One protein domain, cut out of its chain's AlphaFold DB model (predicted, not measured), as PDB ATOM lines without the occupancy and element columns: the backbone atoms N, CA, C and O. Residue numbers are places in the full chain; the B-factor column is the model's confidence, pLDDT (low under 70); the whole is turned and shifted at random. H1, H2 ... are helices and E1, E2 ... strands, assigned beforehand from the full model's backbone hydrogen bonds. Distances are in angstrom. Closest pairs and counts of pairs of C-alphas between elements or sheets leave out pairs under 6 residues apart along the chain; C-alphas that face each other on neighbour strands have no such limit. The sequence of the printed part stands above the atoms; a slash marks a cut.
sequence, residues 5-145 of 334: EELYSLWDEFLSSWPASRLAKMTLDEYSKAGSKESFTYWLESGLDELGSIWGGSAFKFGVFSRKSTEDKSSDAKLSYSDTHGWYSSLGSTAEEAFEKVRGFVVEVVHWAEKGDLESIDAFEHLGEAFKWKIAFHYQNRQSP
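What this domain is: This is residues 5 to 145 of the 334 residues of an uncharacterized protein of Klebsiella michiganensis (UniProt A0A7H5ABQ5). A small three-stranded sheet, E1 to E3, makes one end of an elongated domain, and the long helix H6 starts over one face of it and runs toward the other end. There H7 folds back on H6, H8 crosses H6 at a steep angle, and H1 to H4 string along the body, with H1 at the end far from the sheet. The printed part has 141 residues with eight named helices and three strands, in the order H1 to H5, E1 to E3, H6 to H8; the class is mostly helix. The sheet's order is E1, E3, E2, antiparallel throughout. The whole is compact, with a radius of gyration of the C-alphas of 14.9 A, and spans 47 by 30 by 28 A.

How they stand to each other: E3, residues 85 to 88, is the inner strand between E1, residues 64 to 66, and E2, residues 79 to 81. N 65 and O 86 are 2.9 A apart; N 80 and O 87 are 2.8 A apart in the hairpin of E2 and E3. H6, residues 95 to 115, is on the sheet at a height of 6.2 A, only just over E3, with 3 C-alphas falling on it, and across the strands at 65 degrees on the local plane. On the opposite face is H5, residues 59 to 62, over none of the strands. The hub is H8, residues 129 to 139; it touches H6 at Ala 136 and Ala 113, C-alphas 4.9 A apart, at a steep tilt of 55 degrees. H5 touches H8 too, the closest C-alphas being Lys 61 and Phe 131, 6.5 A. H7, residues 118 to 123, touches H6 at Ile 121 and Val 109, 6.1 A between C-alphas. H4, residues 40 to 47, only just touches H8, with 3 pairs of C-alphas within 8 A, the closest being Leu 44 and Lys 134, 7.1 A. H2, residues 20 to 23, touches H6, and H3, residues 28 to 31, only grazes the sheet. H1, residues 5 to 17, is close to H4 but not clearly touching. Every O i to N i+4 pair is within hydrogen-bond range in H1, H4, H7 and H8; in H6 16 of 17 are, and H2, H3 and H5 are too short for one.

Where its parts are: H1 begins at C-alpha 5, (24.819, -39.564, 9.997), and is 18.4 A long. H6 is 30.3 A long, from C-alpha 95 at (-3.810, -14.708, 4.913). H8 is 15.8 A long and ends at C-alpha 139, (12.641, -28.718, 18.204).

The domain as a whole: The C-alphas of Asp 72 and Gln 143, 47.5 A apart, are the two farthest apart. The printed part has no cut. The links H4 to H5 and E1 to E2 are long. Residues 55 to 57 have pLDDT under 70.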
ATOM      1  N   GLU A   5      23.960 -40.755   9.938       94.50
ATOM      2  CA  GLU A   5      24.819 -39.564   9.997       94.50
ATOM      3  C   GLU A   5      24.331 -38.462   9.040       94.50
ATOM      4  O   GLU A   5      24.274 -37.290   9.416       94.50
ATOM      5  N   GLU A   6      23.900 -38.836   7.831       94.06
ATOM      6  CA  GLU A   6      23.302 -37.906   6.862       94.06
ATOM      7  C   GLU A   6      21.961 -37.362   7.365       94.06
ATOM      8  O   GLU A   6      21.691 -36.173   7.222       94.06
ATOM      9  N   LEU A   7      21.138 -38.194   8.018       92.94
ATOM     10  CA  LEU A   7      19.857 -37.749   8.579       92.94
ATOM     11  C   LEU A   7      20.037 -36.774   9.750       92.94
ATOM     12  O   LEU A   7      19.308 -35.788   9.839       92.94
ATOM     13  N   TYR A   8      21.007 -37.012  10.635       97.12
ATOM     14  CA  TYR A   8      21.339 -36.050  11.688       97.12
ATOM     15  C   TYR A   8      21.905 -34.752  11.102       97.12
ATOM     16  O   TYR A   8      21.512 -33.679  11.553       97.12
ATOM     17  N   SER A   9      22.732 -34.837  10.055       97.56
ATOM     18  CA  SER A   9      23.263 -33.655   9.356       97.56
ATOM     19  C   SER A   9      22.153 -32.836   8.686       97.56
ATOM     20  O   SER A   9      22.148 -31.612   8.774       97.56
ATOM     21  N   LEU A  10      21.166 -33.500   8.080       97.00
ATOM     22  CA  LEU A  10      19.977 -32.857   7.512       97.00
ATOM     23  C   LEU A  10      19.129 -32.169   8.595       97.00
ATOM     24  O   LEU A  10      18.595 -31.079   8.384       97.00
ATOM     25  N   TRP A  11      19.017 -32.779   9.778       98.12
ATOM     26  CA  TRP A  11      18.356 -32.143  10.919       98.12
ATOM     27  C   TRP A  11      19.135 -30.907  11.402       98.12
ATOM     28  O   TRP A  11      18.525 -29.874  11.689       98.12
ATOM     29  N   ASP A  12      20.469 -30.973  11.450       98.38
ATOM     30  CA  ASP A  12      21.323 -29.820  11.768       98.38
ATOM     31  C   ASP A  12      21.132 -28.680  10.752       98.38
ATOM     32  O   ASP A  12      20.959 -27.526  11.145       98.38
ATOM     33  N   GLU A  13      21.086 -28.995   9.455       98.31
ATOM     34  CA  GLU A  13      20.850 -28.024   8.379       98.31
ATOM     35  C   GLU A  13      19.492 -27.323   8.523       98.31
ATOM     36  O   GLU A  13      19.405 -26.089   8.448       98.31
ATOM     37  N   PHE A  14      18.438 -28.091   8.806       98.50
ATOM     38  CA  PHE A  14      17.116 -27.535   9.075       98.50
ATOM     39  C   PHE A  14      17.140 -26.569  10.262       98.50
ATOM     40  O   PHE A  14      16.637 -25.453  10.146       98.50
ATOM     41  N   LEU A  15      17.742 -26.959  11.391       98.44
ATOM     42  CA  LEU A  15      17.798 -26.117  12.592       98.44
ATOM     43  C   LEU A  15      18.724 -24.905  12.429       98.44
ATOM     44  O   LEU A  15      18.496 -23.878  13.069       98.44
ATOM     45  N   SER A  16      19.729 -24.988  11.555       98.19
ATOM     46  CA  SER A  16      20.550 -23.839  11.162       98.19
ATOM     47  C   SER A  16      19.749 -22.836  10.329       98.19
ATOM     48  O   SER A  16      19.893 -21.625  10.506       98.19
ATOM     49  N   SER A  17      18.887 -23.322   9.435       97.50
ATOM     50  CA  SER A  17      18.019 -22.475   8.608       97.50
ATOM     51  C   SER A  17      16.854 -21.898   9.414       97.50
ATOM     52  O   SER A  17      16.513 -20.720   9.284       97.50
ATOM     53  N   TRP A  18      16.272 -22.702  10.300       98.44
ATOM     54  CA  TRP A  18      15.098 -22.377  11.103       98.44
ATOM     55  C   TRP A  18      15.380 -22.529  12.603       98.44
ATOM     56  O   TRP A  18      14.751 -23.349  13.269       98.44
ATOM     57  N   PRO A  19      16.289 -21.736  13.194       98.31
ATOM     58  CA  PRO A  19      16.481 -21.772  14.638       98.31
ATOM     59  C   PRO A  19      15.225 -21.246  15.349       98.31
ATOM     60  O   PRO A  19      14.537 -20.361  14.834       98.31
ATOM     61  N   ALA A  20      14.948 -21.734  16.564       97.75
ATOM     62  CA  ALA A  20      13.763 -21.339  17.341       97.75
ATOM     63  C   ALA A  20      13.635 -19.808  17.488       97.75
ATOM     64  O   ALA A  20      12.554 -19.237  17.344       97.75
ATOM     65  N   SER A  21      14.768 -19.117  17.656       97.12
ATOM     66  CA  SER A  21      14.850 -17.654  17.765       97.12
ATOM     67  C   SER A  21      14.411 -16.889  16.505       97.12
ATOM     68  O   SER A  21      14.071 -15.705  16.601       97.12
ATOM     69  N   ARG A  22      14.402 -17.534  15.329       97.75
ATOM     70  CA  ARG A  22      13.944 -16.945  14.059       97.75
ATOM     71  C   ARG A  22      12.430 -17.051  13.883       97.75
ATOM     72  O   ARG A  22      11.851 -16.168  13.256       97.75
ATOM     73  N   LEU A  23      11.779 -18.072  14.447       98.00
ATOM     74  CA  LEU A  23      10.375 -18.400  14.147       98.00
ATOM     75  C   LEU A  23       9.407 -17.246  14.427       98.00
ATOM     76  O   LEU A  23       8.533 -16.970  13.611       98.00
ATOM     77  N   ALA A  24       9.615 -16.499  15.514       96.75
ATOM     78  CA  ALA A  24       8.781 -15.345  15.864       96.75
ATOM     79  C   ALA A  24       8.875 -14.175  14.862       96.75
ATOM     80  O   ALA A  24       7.999 -13.314  14.836       96.75
ATOM     81  N   LYS A  25       9.931 -14.134  14.039       97.50
ATOM     82  CA  LYS A  25      10.201 -13.074  13.050       97.50
ATOM     83  C   LYS A  25       9.936 -13.515  11.612       97.50
ATOM     84  O   LYS A  25      10.069 -12.701  10.705       97.50
ATOM     85  N   MET A  26       9.575 -14.782  11.414       97.62
ATOM     86  CA  MET A  26       9.270 -15.357  10.110       97.62
ATOM     87  C   MET A  26       8.138 -14.582   9.425       97.62
ATOM     88  O   MET A  26       7.155 -14.206  10.073       97.62
ATOM     89  N   THR A  27       8.281 -14.351   8.125       98.44
ATOM     90  CA  THR A  27       7.249 -13.769   7.251       98.44
ATOM     91  C   THR A  27       6.357 -14.854   6.634       98.44
ATOM     92  O   THR A  27       6.696 -16.036   6.672       98.44
ATOM     93  N   LEU A  28       5.210 -14.478   6.057       98.50
ATOM     94  CA  LEU A  28       4.291 -15.438   5.427       98.50
ATOM     95  C   LEU A  28       4.952 -16.184   4.253       98.50
ATOM     96  O   LEU A  28       4.868 -17.405   4.181       98.50
ATOM     97  N   ASP A  29       5.681 -15.481   3.384       97.81
ATOM     98  CA  ASP A  29       6.398 -16.102   2.257       97.81
ATOM     99  C   ASP A  29       7.500 -17.071   2.731       97.81
ATOM    100  O   ASP A  29       7.722 -18.137   2.160       97.81
ATOM    101  N   GLU A  30       8.190 -16.721   3.809       98.44
ATOM    102  CA  GLU A  30       9.166 -17.585   4.470       98.44
ATOM    103  C   GLU A  30       8.519 -18.823   5.108       98.44
ATOM    104  O   GLU A  30       9.096 -19.913   5.097       98.44
ATOM    105  N   TYR A  31       7.308 -18.672   5.637       98.56
ATOM    106  CA  TYR A  31       6.541 -19.764   6.211       98.56
ATOM    107  C   TYR A  31       6.045 -20.736   5.143       98.56
ATOM    108  O   TYR A  31       6.291 -21.938   5.248       98.56
ATOM    109  N   SER A  32       5.387 -20.222   4.105       97.69
ATOM    110  CA  SER A  32       4.819 -21.016   3.023       97.69
ATOM    111  C   SER A  32       4.872 -20.254   1.704       97.69
ATOM    112  O   SER A  32       4.201 -19.240   1.532       97.69
ATOM    113  N   LYS A  33       5.618 -20.784   0.729       96.88
ATOM    114  CA  LYS A  33       5.670 -20.238  -0.633       96.88
ATOM    115  C   LYS A  33       5.635 -21.347  -1.667       96.88
ATOM    116  O   LYS A  33       6.536 -22.185  -1.720       96.88
ATOM    117  N   ALA A  34       4.622 -21.327  -2.530       91.19
ATOM    118  CA  ALA A  34       4.510 -22.289  -3.614       91.19
ATOM    119  C   ALA A  34       5.766 -22.258  -4.505       91.19
ATOM    120  O   ALA A  34       6.182 -21.206  -4.987       91.19
ATOM    121  N   GLY A  35       6.379 -23.427  -4.711       90.00
ATOM    122  CA  GLY A  35       7.605 -23.578  -5.503       90.00
ATOM    123  C   GLY A  35       8.912 -23.305  -4.750       90.00
ATOM    124  O   GLY A  35       9.970 -23.626  -5.285       90.00
ATOM    125  N   SER A  36       8.863 -22.781  -3.521       94.31
ATOM    126  CA  SER A  36      10.056 -22.601  -2.690       94.31
ATOM    127  C   SER A  36      10.417 -23.884  -1.949       94.31
ATOM    128  O   SER A  36       9.577 -24.464  -1.258       94.31
ATOM    129  N   LYS A  37      11.690 -24.279  -2.044       93.44
ATOM    130  CA  LYS A  37      12.275 -25.353  -1.227       93.44
ATOM    131  C   LYS A  37      12.832 -24.865   0.112       93.44
ATOM    132  O   LYS A  37      13.212 -25.668   0.948       93.44
ATOM    133  N   GLU A  38      12.833 -23.552   0.325       96.19
ATOM    134  CA  GLU A  38      13.398 -22.934   1.526       96.19
ATOM    135  C   GLU A  38      12.334 -22.606   2.577       96.19
ATOM    136  O   GLU A  38      12.665 -22.300   3.721       96.19
ATOM    137  N   SER A  39      11.049 -22.656   2.202       98.06
ATOM    138  CA  SER A  39       9.959 -22.312   3.120       98.06
ATOM    139  C   SER A  39       9.854 -23.298   4.285       98.06
ATOM    140  O   SER A  39      10.096 -24.498   4.125       98.06
ATOM    141  N   PHE A  40       9.444 -22.810   5.455       98.56
ATOM    142  CA  PHE A  40       9.312 -23.631   6.660       98.56
ATOM    143  C   PHE A  40       8.373 -24.831   6.453       98.56
ATOM    144  O   PHE A  40       8.714 -25.961   6.812       98.56
ATOM    145  N   THR A  41       7.218 -24.626   5.804       97.31
ATOM    146  CA  THR A  41       6.285 -25.721   5.491       97.31
ATOM    147  C   THR A  41       6.886 -26.739   4.521       97.31
ATOM    148  O   THR A  41       6.629 -27.932   4.666       97.31
ATOM    149  N   TYR A  42       7.723 -26.302   3.567       95.56
ATOM    150  CA  TYR A  42       8.406 -27.227   2.658       95.56
ATOM    151  C   TYR A  42       9.420 -28.090   3.401       95.56
ATOM    152  O   TYR A  42       9.436 -29.307   3.207       95.56
ATOM    153  N   TRP A  43      10.241 -27.485   4.265       97.88
ATOM    154  CA  TRP A  43      11.185 -28.225   5.097       97.88
ATOM    155  C   TRP A  43      10.467 -29.308   5.904       97.88
ATOM    156  O   TRP A  43      10.862 -30.469   5.852       97.88
ATOM    157  N   LEU A  44       9.368 -28.968   6.580       96.56
ATOM    158  CA  LEU A  44       8.641 -29.922   7.421       96.56
ATOM    159  C   LEU A  44       7.907 -31.020   6.639       96.56
ATOM    160  O   LEU A  44       7.821 -32.141   7.137       96.56
ATOM    161  N   GLU A  45       7.372 -30.739   5.449       87.06
ATOM    162  CA  GLU A  45       6.635 -31.747   4.672       87.06
ATOM    163  C   GLU A  45       7.536 -32.576   3.752       87.06
ATOM    164  O   GLU A  45       7.373 -33.790   3.675       87.06
ATOM    165  N   SER A  46       8.473 -31.938   3.051       81.12
ATOM    166  CA  SER A  46       9.291 -32.565   2.005       81.12
ATOM    167  C   SER A  46      10.773 -32.642   2.362       81.12
ATOM    168  O   SER A  46      11.376 -33.694   2.176       81.12
ATOM    169  N   GLY A  47      11.367 -31.561   2.877       81.25
ATOM    170  CA  GLY A  47      12.805 -31.528   3.190       81.25
ATOM    171  C   GLY A  47      13.207 -32.536   4.271       81.25
ATOM    172  O   GLY A  47      14.274 -33.129   4.203       81.25
ATOM    173  N   LEU A  48      12.315 -32.780   5.228       91.25
ATOM    174  CA  LEU A  48      12.509 -33.668   6.373       91.25
ATOM    175  C   LEU A  48      11.669 -34.949   6.263       91.25
ATOM    176  O   LEU A  48      11.336 -35.542   7.290       91.25
ATOM    177  N   ASP A  49      11.267 -35.367   5.061       82.50
ATOM    178  CA  ASP A  49      10.377 -36.526   4.861       82.50
ATOM    179  C   ASP A  49      10.929 -37.809   5.517       82.50
ATOM    180  O   ASP A  49      10.216 -38.525   6.226       82.50
ATOM    181  N   GLU A  50      12.244 -38.034   5.408       79.06
ATOM    182  CA  GLU A  50      12.916 -39.179   6.037       79.06
ATOM    183  C   GLU A  50      12.992 -39.101   7.574       79.06
ATOM    184  O   GLU A  50      13.221 -40.121   8.226       79.06
ATOM    185  N   LEU A  51      12.735 -37.930   8.169       88.88
ATOM    186  CA  LEU A  51      12.696 -37.689   9.618       88.88
ATOM    187  C   LEU A  51      11.252 -37.641  10.150       88.88
ATOM    188  O   LEU A  51      10.879 -36.783  10.955       88.88
ATOM    189  N   GLY A  52      10.401 -38.536   9.648       82.94
ATOM    190  CA  GLY A  52       9.002 -38.693  10.056       82.94
ATOM    191  C   GLY A  52       8.032 -38.006   9.099       82.94
ATOM    192  O   GLY A  52       7.641 -36.859   9.311       82.94
ATOM    193  N   SER A  53       7.646 -38.702   8.036       81.38
ATOM    194  CA  SER A  53       6.776 -38.162   6.990       81.38
ATOM    195  C   SER A  53       5.428 -37.659   7.521       81.38
ATOM    196  O   SER A  53       4.763 -38.324   8.321       81.38
ATOM    197  N   ILE A  54       4.997 -36.502   7.012       80.00
ATOM    198  CA  ILE A  54       3.639 -35.961   7.191       80.00
ATOM    199  C   ILE A  54       2.903 -35.788   5.856       80.00
ATOM    200  O   ILE A  54       1.937 -35.021   5.769       80.00
ATOM    201  N   TRP A  55       3.357 -36.503   4.822       66.31
ATOM    202  CA  TRP A  55       2.697 -36.542   3.522       66.31
ATOM    203  C   TRP A  55       1.269 -37.092   3.614       66.31
ATOM    204  O   TRP A  55       0.934 -37.914   4.474       66.31
ATOM    205  N   GLY A  56       0.435 -36.637   2.677       61.38
ATOM    206  CA  GLY A  56      -0.985 -36.976   2.597       61.38
ATOM    207  C   GLY A  56      -1.884 -36.003   3.361       61.38
ATOM    208  O   GLY A  56      -1.436 -35.256   4.232       61.38
ATOM    209  N   GLY A  57      -3.168 -35.989   3.013       66.12
ATOM    210  CA  GLY A  57      -4.137 -35.043   3.558       66.12
ATOM    211  C   GLY A  57      -3.982 -33.617   3.020       66.12
ATOM    212  O   GLY A  57      -3.167 -33.316   2.149       66.12
ATOM    213  N   SER A  58      -4.807 -32.724   3.552       81.12
ATOM    214  CA  SER A  58      -4.942 -31.358   3.055       81.12
ATOM    215  C   SER A  58      -3.827 -30.420   3.534       81.12
ATOM    216  O   SER A  58      -3.423 -30.476   4.697       81.12
ATOM    217  N   ALA A  59      -3.394 -29.485   2.678       87.00
ATOM    218  CA  ALA A  59      -2.447 -28.419   3.035       87.00
ATOM    219  C   ALA A  59      -2.978 -27.492   4.149       87.00
ATOM    220  O   ALA A  59      -2.204 -26.843   4.847       87.00
ATOM    221  N   PHE A  60      -4.290 -27.506   4.406       91.56
ATOM    222  CA  PHE A  60      -4.883 -26.845   5.570       91.56
ATOM    223  C   PHE A  60      -4.340 -27.360   6.916       91.56
ATOM    224  O   PHE A  60      -4.514 -26.686   7.924       91.56
ATOM    225  N   LYS A  61      -3.610 -28.488   6.967       91.38
ATOM    226  CA  LYS A  61      -2.852 -28.909   8.164       91.38
ATOM    227  C   LYS A  61      -1.878 -27.830   8.676       91.38
ATOM    228  O   LYS A  61      -1.582 -27.808   9.868       91.38
ATOM    229  N   PHE A  62      -1.418 -26.943   7.786       96.44
ATOM    230  CA  PHE A  62      -0.541 -25.809   8.088       96.44
ATOM    231  C   PHE A  62      -1.306 -24.582   8.618       96.44
ATOM    232  O   PHE A  62      -0.709 -23.599   9.026       96.44
ATOM    233  N   GLY A  63      -2.639 -24.595   8.630       97.00
ATOM    234  CA  GLY A  63      -3.452 -23.451   9.051       97.00
ATOM    235  C   GLY A  63      -3.568 -22.360   7.982       97.00
ATOM    236  O   GLY A  63      -4.687 -21.981   7.645       97.00
ATOM    237  N   VAL A  64      -2.449 -21.924   7.397       97.94
ATOM    238  CA  VAL A  64      -2.368 -21.062   6.202       97.94
ATOM    239  C   VAL A  64      -1.281 -21.583   5.262       97.94
ATOM    240  O   VAL A  64      -0.274 -22.112   5.715       97.94
ATOM    241  N   PHE A  65      -1.468 -21.484   3.950       97.06
ATOM    242  CA  PHE A  65      -0.471 -21.953   2.986       97.06
ATOM    243  C   PHE A  65      -0.558 -21.211   1.657       97.06
ATOM    244  O   PHE A  65      -1.632 -20.766   1.242       97.06
ATOM    245  N   SER A  66       0.577 -21.121   0.964       96.31
ATOM    246  CA  SER A  66       0.641 -20.599  -0.400       96.31
ATOM    247  C   SER A  66       0.167 -21.653  -1.403       96.31
ATOM    248  O   SER A  66       0.564 -22.820  -1.373       96.31
ATOM    249  N   ARG A  67      -0.715 -21.243  -2.312       92.12
ATOM    250  CA  ARG A  67      -1.352 -22.100  -3.310       92.12
ATOM    251  C   ARG A  67      -0.524 -22.126  -4.588       92.12
ATOM    252  O   ARG A  67      -0.135 -21.090  -5.112       92.12
ATOM    253  N   LYS A  68      -0.319 -23.325  -5.141       82.81
ATOM    254  CA  LYS A  68       0.279 -23.489  -6.476       82.81
ATOM    255  C   LYS A  68      -0.729 -23.263  -7.610       82.81
ATOM    256  O   LYS A  68      -0.344 -22.810  -8.680       82.81
ATOM    257  N   SER A  69      -1.997 -23.623  -7.390       77.94
ATOM    258  CA  SER A  69      -3.067 -23.424  -8.375       77.94
ATOM    259  C   SER A  69      -3.575 -21.987  -8.330       77.94
ATOM    260  O   SER A  69      -3.958 -21.513  -7.258       77.94
ATOM    261  N   THR A  70      -3.623 -21.358  -9.503       73.69
ATOM    262  CA  THR A  70      -4.190 -20.027  -9.751       73.69
ATOM    263  C   THR A  70      -5.683 -20.074 -10.080       73.69
ATOM    264  O   THR A  70      -6.239 -19.067 -10.496       73.69
ATOM    265  N   GLU A  71      -6.331 -21.238  -9.977       82.00
ATOM    266  CA  GLU A  71      -7.778 -21.337 -10.178       82.00
ATOM    267  C   GLU A  71      -8.527 -20.577  -9.083       82.00
ATOM    268  O   GLU A  71      -8.164 -20.644  -7.902       82.00
ATOM    269  N   ASP A  72      -9.614 -19.914  -9.457       79.12
ATOM    270  CA  ASP A  72     -10.475 -19.249  -8.490       79.12
ATOM    271  C   ASP A  72     -11.106 -20.270  -7.538       79.12
ATOM    272  O   ASP A  72     -11.640 -21.307  -7.943       79.12
ATOM    273  N   LYS A  73     -11.043 -19.966  -6.241       86.00
ATOM    274  CA  LYS A  73     -11.709 -20.736  -5.190       86.00
ATOM    275  C   LYS A  73     -12.546 -19.805  -4.337       86.00
ATOM    276  O   LYS A  73     -12.046 -18.816  -3.812       86.00
ATOM    277  N   SER A  74     -13.817 -20.150  -4.174       85.00
ATOM    278  CA  SER A  74     -14.711 -19.434  -3.276       85.00
ATOM    279  C   SER A  74     -14.397 -19.783  -1.824       85.00
ATOM    280  O   SER A  74     -14.269 -20.959  -1.480       85.00
ATOM    281  N   SER A  75     -14.324 -18.758  -0.979       90.94
ATOM    282  CA  SER A  75     -14.307 -18.936   0.473       90.94
ATOM    283  C   SER A  75     -15.675 -19.405   0.980       90.94
ATOM    284  O   SER A  75     -16.707 -19.056   0.406       90.94
ATOM    285  N   ASP A  76     -15.678 -20.162   2.071       92.31
ATOM    286  CA  ASP A  76     -16.873 -20.568   2.811       92.31
ATOM    287  C   ASP A  76     -16.704 -20.295   4.319       92.31
ATOM    288  O   ASP A  76     -15.814 -19.559   4.736       92.31
ATOM    289  N   ALA A  77     -17.594 -20.843   5.153       92.06
ATOM    290  CA  ALA A  77     -17.561 -20.632   6.602       92.06
ATOM    291  C   ALA A  77     -16.341 -21.261   7.308       92.06
ATOM    292  O   ALA A  77     -16.056 -20.920   8.455       92.06
ATOM    293  N   LYS A  78     -15.665 -22.222   6.673       94.12
ATOM    294  CA  LYS A  78     -14.535 -22.977   7.231       94.12
ATOM    295  C   LYS A  78     -13.218 -22.611   6.563       94.12
ATOM    296  O   LYS A  78     -12.199 -22.553   7.252       94.12
ATOM    297  N   LEU A  79     -13.225 -22.453   5.242       95.75
ATOM    298  CA  LEU A  79     -12.031 -22.280   4.427       95.75
ATOM    299  C   LEU A  79     -12.094 -20.943   3.697       95.75
ATOM    300  O   LEU A  79     -13.026 -20.672   2.942       95.75
ATOM    301  N   SER A  80     -11.055 -20.143   3.875       96.81
ATOM    302  CA  SER A  80     -10.867 -18.878   3.187       96.81
ATOM    303  C   SER A  80      -9.734 -18.984   2.175       96.81
ATOM    304  O   SER A  80      -8.769 -19.730   2.360       96.81
ATOM    305  N   TYR A  81      -9.872 -18.234   1.089       95.62
ATOM    306  CA  TYR A  81      -8.921 -18.198  -0.010       95.62
ATOM    307  C   TYR A  81      -8.702 -16.763  -0.475       95.62
ATOM    308  O   TYR A  81      -9.639 -15.972  -0.564       95.62
ATOM    309  N   SER A  82      -7.459 -16.470  -0.833       92.88
ATOM    310  CA  SER A  82      -7.086 -15.390  -1.740       92.88
ATOM    311  C   SER A  82      -6.571 -16.003  -3.043       92.88
ATOM    312  O   SER A  82      -6.458 -17.231  -3.164       92.88
ATOM    313  N   ASP A  83      -6.188 -15.160  -3.997       89.88
ATOM    314  CA  ASP A  83      -5.577 -15.588  -5.261       89.88
ATOM    315  C   ASP A  83      -4.327 -16.453  -5.038       89.88
ATOM    316  O   ASP A  83      -4.016 -17.342  -5.828       89.88
ATOM    317  N   THR A  84      -3.612 -16.219  -3.933       92.94
ATOM    318  CA  THR A  84      -2.296 -16.814  -3.669       92.94
ATOM    319  C   THR A  84      -2.252 -17.727  -2.449       92.94
ATOM    320  O   THR A  84      -1.310 -18.514  -2.339       92.94
ATOM    321  N   HIS A  85      -3.231 -17.669  -1.542       96.62
ATOM    322  CA  HIS A  85      -3.203 -18.395  -0.268       96.62
ATOM    323  C   HIS A  85      -4.545 -19.047   0.078       96.62
ATOM    324  O   HIS A  85      -5.599 -18.638  -0.403       96.62
ATOM    325  N   GLY A  86      -4.498 -20.084   0.910       96.75
ATOM    326  CA  GLY A  86      -5.666 -20.669   1.573       96.75
ATOM    327  C   GLY A  86      -5.426 -20.769   3.078       96.75
ATOM    328  O   GLY A  86      -4.296 -21.030   3.492       96.75
ATOM    329  N   TRP A  87      -6.456 -20.544   3.893       97.81
ATOM    330  CA  TRP A  87      -6.381 -20.634   5.357       97.81
ATOM    331  C   TRP A  87      -7.727 -20.984   6.001       97.81
ATOM    332  O   TRP A  87      -8.780 -20.820   5.385       97.81
ATOM    333  N   TYR A  88      -7.719 -21.481   7.239       96.31
ATOM    334  CA  TYR A  88      -8.973 -21.647   7.981       96.31
ATOM    335  C   TYR A  88      -9.579 -20.286   8.315       96.31
ATOM    336  O   TYR A  88      -8.918 -19.452   8.929       96.31
ATOM    337  N   SER A  89     -10.859 -20.092   8.006       96.31
ATOM    338  CA  SER A  89     -11.567 -18.824   8.241       96.31
ATOM    339  C   SER A  89     -11.577 -18.404   9.717       96.31
ATOM    340  O   SER A  89     -11.630 -17.220  10.028       96.31
ATOM    341  N   SER A  90     -11.461 -19.359  10.646       95.81
ATOM    342  CA  SER A  90     -11.334 -19.093  12.085       95.81
ATOM    343  C   SER A  90     -10.026 -18.385  12.474       95.81
ATOM    344  O   SER A  90      -9.942 -17.787  13.550       95.81
ATOM    345  N   LEU A  91      -9.000 -18.431  11.620       96.94
ATOM    346  CA  LEU A  91      -7.688 -17.849  11.897       96.94
ATOM    347  C   LEU A  91      -7.617 -16.362  11.540       96.94
ATOM    348  O   LEU A  91      -6.844 -15.642  12.162       96.94
ATOM    349  N   GLY A  92      -8.454 -15.851  10.645       96.38
ATOM    350  CA  GLY A  92      -8.432 -14.432  10.294       96.38
ATOM    351  C   GLY A  92      -9.186 -14.125   9.010       96.38
ATOM    352  O   GLY A  92      -9.567 -15.027   8.261       96.38
ATOM    353  N   SER A  93      -9.371 -12.835   8.758       96.62
ATOM    354  CA  SER A  93     -10.032 -12.325   7.554       96.62
ATOM    355  C   SER A  93      -9.085 -12.297   6.351       96.62
ATOM    356  O   SER A  93      -9.546 -12.293   5.211       96.62
ATOM    357  N   THR A  94      -7.771 -12.303   6.593       97.25
ATOM    358  CA  THR A  94      -6.718 -12.314   5.567       97.25
ATOM    359  C   THR A  94      -5.706 -13.435   5.812       97.25
ATOM    360  O   THR A  94      -5.635 -14.006   6.905       97.25
ATOM    361  N   ALA A  95      -4.897 -13.740   4.793       97.50
ATOM    362  CA  ALA A  95      -3.810 -14.708   4.913       97.50
ATOM    363  C   ALA A  95      -2.754 -14.250   5.932       97.50
ATOM    364  O   ALA A  95      -2.235 -15.070   6.685       97.50
ATOM    365  N   GLU A  96      -2.470 -12.948   5.994       98.31
ATOM    366  CA  GLU A  96      -1.538 -12.342   6.943       98.31
ATOM    367  C   GLU A  96      -2.038 -12.464   8.388       98.31
ATOM    368  O   GLU A  96      -1.280 -12.899   9.252       98.31
ATOM    369  N   GLU A  97      -3.315 -12.173   8.656       98.25
ATOM    370  CA  GLU A  97      -3.903 -12.347   9.994       98.25
ATOM    371  C   GLU A  97      -3.877 -13.817  10.432       98.25
ATOM    372  O   GLU A  97      -3.520 -14.138  11.570       98.25
ATOM    373  N   ALA A  98      -4.228 -14.728   9.517       98.38
ATOM    374  CA  ALA A  98      -4.172 -16.158   9.787       98.38
ATOM    375  C   ALA A  98      -2.738 -16.617  10.078       98.38
ATOM    376  O   ALA A  98      -2.503 -17.388  11.012       98.38
ATOM    377  N   PHE A  99      -1.776 -16.107   9.311       98.69
ATOM    378  CA  PHE A  99      -0.360 -16.379   9.499       98.69
ATOM    379  C   PHE A  99       0.173 -15.882  10.833       98.69
ATOM    380  O   PHE A  99       0.884 -16.626  11.503       98.69
ATOM    381  N   GLU A 100      -0.167 -14.664  11.249       98.50
ATOM    382  CA  GLU A 100       0.293 -14.128  12.529       98.50
ATOM    383  C   GLU A 100      -0.113 -15.030  13.699       98.50
ATOM    384  O   GLU A 100       0.722 -15.316  14.565       98.50
ATOM    385  N   LYS A 101      -1.345 -15.559  13.678       98.31
ATOM    386  CA  LYS A 101      -1.804 -16.543  14.671       98.31
ATOM    387  C   LYS A 101      -1.056 -17.867  14.556       98.31
ATOM    388  O   LYS A 101      -0.534 -18.354  15.554       98.31
ATOM    389  N   VAL A 102      -0.952 -18.426  13.348       98.56
ATOM    390  CA  VAL A 102      -0.250 -19.700  13.108       98.56
ATOM    391  C   VAL A 102       1.218 -19.621  13.528       98.56
ATOM    392  O   VAL A 102       1.723 -20.549  14.152       98.56
ATOM    393  N   ARG A 103       1.904 -18.508  13.258       98.75
ATOM    394  CA  ARG A 103       3.277 -18.268  13.714       98.75
ATOM    395  C   ARG A 103       3.363 -18.285  15.240       98.75
ATOM    396  O   ARG A 103       4.284 -18.896  15.774       98.75
ATOM    397  N   GLY A 104       2.403 -17.661  15.928       98.56
ATOM    398  CA  GLY A 104       2.278 -17.746  17.385       98.56
ATOM    399  C   GLY A 104       2.157 -19.194  17.866       98.56
ATOM    400  O   GLY A 104       2.944 -19.628  18.701       98.56
ATOM    401  N   PHE A 105       1.263 -19.970  17.253       98.62
ATOM    402  CA  PHE A 105       1.058 -21.385  17.581       98.62
ATOM    403  C   PHE A 105       2.312 -22.240  17.358       98.62
ATOM    404  O   PHE A 105       2.641 -23.091  18.181       98.62
ATOM    405  N   VAL A 106       3.045 -22.011  16.264       98.75
ATOM    406  CA  VAL A 106       4.323 -22.693  15.998       98.75
ATOM    407  C   VAL A 106       5.334 -22.387  17.106       98.75
ATOM    408  O   VAL A 106       5.974 -23.306  17.611       98.75
ATOM    409  N   VAL A 107       5.462 -21.117  17.507       98.69
ATOM    410  CA  VAL A 107       6.377 -20.701  18.584       98.69
ATOM    411  C   VAL A 107       5.999 -21.347  19.921       98.69
ATOM    412  O   VAL A 107       6.887 -21.811  20.635       98.69
ATOM    413  N   GLU A 108       4.708 -21.434  20.247       98.56
ATOM    414  CA  GLU A 108       4.226 -22.108  21.461       98.56
ATOM    415  C   GLU A 108       4.572 -23.603  21.467       98.56
ATOM    416  O   GLU A 108       5.148 -24.102  22.437       98.56
ATOM    417  N   VAL A 109       4.318 -24.310  20.359       98.75
ATOM    418  CA  VAL A 109       4.655 -25.737  20.225       98.75
ATOM    419  C   VAL A 109       6.156 -25.979  20.376       98.75
ATOM    420  O   VAL A 109       6.557 -26.919  21.062       98.75
ATOM    421  N   VAL A 110       6.990 -25.125  19.778       98.75
ATOM    422  CA  VAL A 110       8.451 -25.196  19.931       98.75
ATOM    423  C   VAL A 110       8.864 -24.995  21.385       98.75
ATOM    424  O   VAL A 110       9.655 -25.777  21.904       98.75
ATOM    425  N   HIS A 111       8.272 -24.019  22.072       98.56
ATOM    426  CA  HIS A 111       8.565 -23.760  23.477       98.56
ATOM    427  C   HIS A 111       8.228 -24.949  24.393       98.56
ATOM    428  O   HIS A 111       8.998 -25.276  25.302       98.56
ATOM    429  N   TRP A 112       7.094 -25.619  24.166       98.75
ATOM    430  CA  TRP A 112       6.750 -26.841  24.901       98.75
ATOM    431  C   TRP A 112       7.684 -28.002  24.551       98.75
ATOM    432  O   TRP A 112       8.101 -28.739  25.444       98.75
ATOM    433  N   ALA A 113       8.072 -28.139  23.282       98.56
ATOM    434  CA  ALA A 113       8.974 -29.195  22.831       98.56
ATOM    435  C   ALA A 113      10.376 -29.087  23.447       98.56
ATOM    436  O   ALA A 113      10.917 -30.093  23.910       98.56
ATOM    437  N   GLU A 114      10.936 -27.878  23.532       97.75
ATOM    438  CA  GLU A 114      12.227 -27.617  24.188       97.75
ATOM    439  C   GLU A 114      12.219 -28.044  25.667       97.75
ATOM    440  O   GLU A 114      13.228 -28.521  26.191       97.75
ATOM    441  N   LYS A 115      11.064 -27.914  26.331       97.81
ATOM    442  CA  LYS A 115      10.837 -28.327  27.726       97.81
ATOM    443  C   LYS A 115      10.443 -29.797  27.885       97.81
ATOM    444  O   LYS A 115      10.410 -30.290  29.009       97.81
ATOM    445  N   GLY A 116      10.118 -30.481  26.790       97.88
ATOM    446  CA  GLY A 116       9.553 -31.827  26.812       97.88
ATOM    447  C   GLY A 116       8.135 -31.911  27.395       97.88
ATOM    448  O   GLY A 116       7.754 -32.959  27.916       97.88
ATOM    449  N   ASP A 117       7.359 -30.827  27.321       98.44
ATOM    450  CA  ASP A 117       5.978 -30.749  27.815       98.44
ATOM    451  C   ASP A 117       4.997 -31.345  26.792       98.44
ATOM    452  O   ASP A 117       4.372 -30.649  25.990       98.44
ATOM    453  N   LEU A 118       4.917 -32.677  26.787       98.38
ATOM    454  CA  LEU A 118       4.092 -33.421  25.836       98.38
ATOM    455  C   LEU A 118       2.597 -33.189  26.057       98.38
ATOM    456  O   LEU A 118       1.840 -33.198  25.094       98.38
ATOM    457  N   GLU A 119       2.174 -32.987  27.300       98.00
ATOM    458  CA  GLU A 119       0.786 -32.736  27.672       98.00
ATOM    459  C   GLU A 119       0.252 -31.447  27.054       98.00
ATOM    460  O   GLU A 119      -0.827 -31.469  26.459       98.00
ATOM    461  N   SER A 120       1.012 -30.352  27.145       98.38
ATOM    462  CA  SER A 120       0.624 -29.087  26.515       98.38
ATOM    463  C   SER A 120       0.564 -29.212  24.991       98.38
ATOM    464  O   SER A 120      -0.361 -28.692  24.371       98.38
ATOM    465  N   ILE A 121       1.491 -29.962  24.380       98.50
ATOM    466  CA  ILE A 121       1.461 -30.239  22.935       98.50
ATOM    467  C   ILE A 121       0.219 -31.064  22.566       98.50
ATOM    468  O   ILE A 121      -0.468 -30.749  21.598       98.50
ATOM    469  N   ASP A 122      -0.097 -32.121  23.311       97.56
ATOM    470  CA  ASP A 122      -1.230 -33.007  23.010       97.56
ATOM    471  C   ASP A 122      -2.565 -32.265  23.125       97.56
ATOM    472  O   ASP A 122      -3.370 -32.314  22.198       97.56
ATOM    473  N   ALA A 123      -2.746 -31.482  24.194       97.19
ATOM    474  CA  ALA A 123      -3.955 -30.698  24.450       97.19
ATOM    475  C   ALA A 123      -4.163 -29.516  23.482       97.19
ATOM    476  O   ALA A 123      -5.234 -28.911  23.471       97.19
ATOM    477  N   PHE A 124      -3.155 -29.157  22.687       97.12
ATOM    478  CA  PHE A 124      -3.227 -28.022  21.777       97.12
ATOM    479  C   PHE A 124      -3.889 -28.387  20.438       97.12
ATOM    480  O   PHE A 124      -3.344 -29.156  19.641       97.12
ATOM    481  N   GLU A 125      -5.052 -27.795  20.159       94.94
ATOM    482  CA  GLU A 125      -5.920 -28.175  19.029       94.94
ATOM    483  C   GLU A 125      -5.861 -27.210  17.827       94.94
ATOM    484  O   GLU A 125      -6.522 -27.428  16.813       94.94
ATOM    485  N   HIS A 126      -5.082 -26.125  17.906       93.88
ATOM    486  CA  HIS A 126      -5.105 -25.057  16.891       93.88
ATOM    487  C   HIS A 126      -4.194 -25.295  15.673       93.88
ATOM    488  O   HIS A 126      -4.165 -24.476  14.753       93.88
ATOM    489  N   LEU A 127      -3.468 -26.414  15.637       95.12
ATOM    490  CA  LEU A 127      -2.653 -26.850  14.501       95.12
ATOM    491  C   LEU A 127      -3.004 -28.284  14.112       95.12
ATOM    492  O   LEU A 127      -3.414 -29.083  14.951       95.12
ATOM    493  N   GLY A 128      -2.802 -28.629  12.837       92.81
ATOM    494  CA  GLY A 128      -2.998 -30.000  12.376       92.81
ATOM    495  C   GLY A 128      -2.123 -30.979  13.164       92.81
ATOM    496  O   GLY A 128      -0.928 -30.749  13.321       92.81
ATOM    497  N   GLU A 129      -2.707 -32.088  13.617       91.88
ATOM    498  CA  GLU A 129      -2.076 -33.022  14.562       91.88
ATOM    499  C   GLU A 129      -0.670 -33.471  14.123       91.88
ATOM    500  O   GLU A 129       0.312 -33.278  14.837       91.88
ATOM    501  N   ALA A 130      -0.536 -33.992  12.900       91.06
ATOM    502  CA  ALA A 130       0.758 -34.436  12.382       91.06
ATOM    503  C   ALA A 130       1.767 -33.280  12.244       91.06
ATOM    504  O   ALA A 130       2.954 -33.470  12.489       91.06
ATOM    505  N   PHE A 131       1.300 -32.080  11.881       96.69
ATOM    506  CA  PHE A 131       2.143 -30.892  11.736       96.69
ATOM    507  C   PHE A 131       2.671 -30.410  13.093       96.69
ATOM    508  O   PHE A 131       3.874 -30.204  13.246       96.69
ATOM    509  N   LYS A 132       1.793 -30.332  14.098       97.62
ATOM    510  CA  LYS A 132       2.116 -30.015  15.495       97.62
ATOM    511  C   LYS A 132       3.206 -30.941  16.045       97.62
ATOM    512  O   LYS A 132       4.247 -30.472  16.501       97.62
ATOM    513  N   TRP A 133       3.014 -32.255  15.934       98.19
ATOM    514  CA  TRP A 133       3.983 -33.233  16.436       98.19
ATOM    515  C   TRP A 133       5.278 -33.290  15.621       98.19
ATOM    516  O   TRP A 133       6.341 -33.525  16.195       98.19
ATOM    517  N   LYS A 134       5.222 -33.014  14.312       98.19
ATOM    518  CA  LYS A 134       6.416 -32.875  13.467       98.19
ATOM    519  C   LYS A 134       7.279 -31.699  13.915       98.19
ATOM    520  O   LYS A 134       8.486 -31.880  14.058       98.19
ATOM    521  N   ILE A 135       6.678 -30.531  14.162       98.69
ATOM    522  CA  ILE A 135       7.385 -29.366  14.717       98.69
ATOM    523  C   ILE A 135       8.004 -29.749  16.059       98.69
ATOM    524  O   ILE A 135       9.216 -29.636  16.227       98.69
ATOM    525  N   ALA A 136       7.194 -30.273  16.983       98.75
ATOM    526  CA  ALA A 136       7.665 -30.623  18.315       98.75
ATOM    527  C   ALA A 136       8.842 -31.613  18.279       98.75
ATOM    528  O   ALA A 136       9.837 -31.422  18.972       98.75
ATOM    529  N   PHE A 137       8.785 -32.630  17.417       98.69
ATOM    530  CA  PHE A 137       9.889 -33.570  17.242       98.69
ATOM    531  C   PHE A 137      11.195 -32.886  16.819       98.69
ATOM    532  O   PHE A 137      12.242 -33.230  17.359       98.69
ATOM    533  N   HIS A 138      11.152 -31.939  15.876       98.69
ATOM    534  CA  HIS A 138      12.372 -31.313  15.358       98.69
ATOM    535  C   HIS A 138      12.991 -30.307  16.335       98.69
ATOM    536  O   HIS A 138      14.203 -30.107  16.284       98.69
ATOM    537  N   TYR A 139      12.188 -29.708  17.218       98.69
ATOM    538  CA  TYR A 139      12.641 -28.718  18.204       98.69
ATOM    539  C   TYR A 139      12.806 -29.264  19.628       98.69
ATOM    540  O   TYR A 139      13.154 -28.514  20.537       98.69
ATOM    541  N   GLN A 140      12.578 -30.558  19.850       98.44
ATOM    542  CA  GLN A 140      12.830 -31.166  21.155       98.44
ATOM    543  C   GLN A 140      14.313 -31.082  21.550       98.44
ATOM    544  O   GLN A 140      15.208 -31.019  20.701       98.44
ATOM    545  N   ASN A 141      14.590 -31.204  22.848       96.88
ATOM    546  CA  ASN A 141      15.956 -31.381  23.330       96.88
ATOM    547  C   ASN A 141      16.558 -32.692  22.787       96.88
ATOM    548  O   ASN A 141      16.202 -33.788  23.217       96.88
ATOM    549  N   ARG A 142      17.512 -32.581  21.860       94.44
ATOM    550  CA  ARG A 142      18.146 -33.737  21.207       94.44
ATOM    551  C   ARG A 142      19.058 -34.554  22.118       94.44
ATOM    552  O   ARG A 142      19.280 -35.727  21.834       94.44
ATOM    553  N   GLN A 143      19.579 -33.971  23.194       93.44
ATOM    554  CA  GLN A 143      20.381 -34.696  24.182       93.44
ATOM    555  C   GLN A 143      19.499 -35.536  25.117       93.44
ATOM    556  O   GLN A 143      19.971 -36.517  25.687       93.44
ATOM    557  N   SER A 144      18.218 -35.183  25.249       94.69
ATOM    558  CA  SER A 144      17.234 -35.917  26.047       94.69
ATOM    559  C   SER A 144      15.883 -35.982  25.318       94.69
ATOM    560  O   SER A 144      14.923 -35.338  25.754       94.69
ATOM    561  N   PRO A 145      15.792 -36.735  24.205       96.62
ATOM    562  CA  PRO A 145      14.610 -36.734  23.354       96.62
ATOM    563  C   PRO A 145      13.414 -37.400  24.041       96.62
ATOM    564  O   PRO A 145      13.542 -38.460  24.659       96.62
TER     565      PRO A 145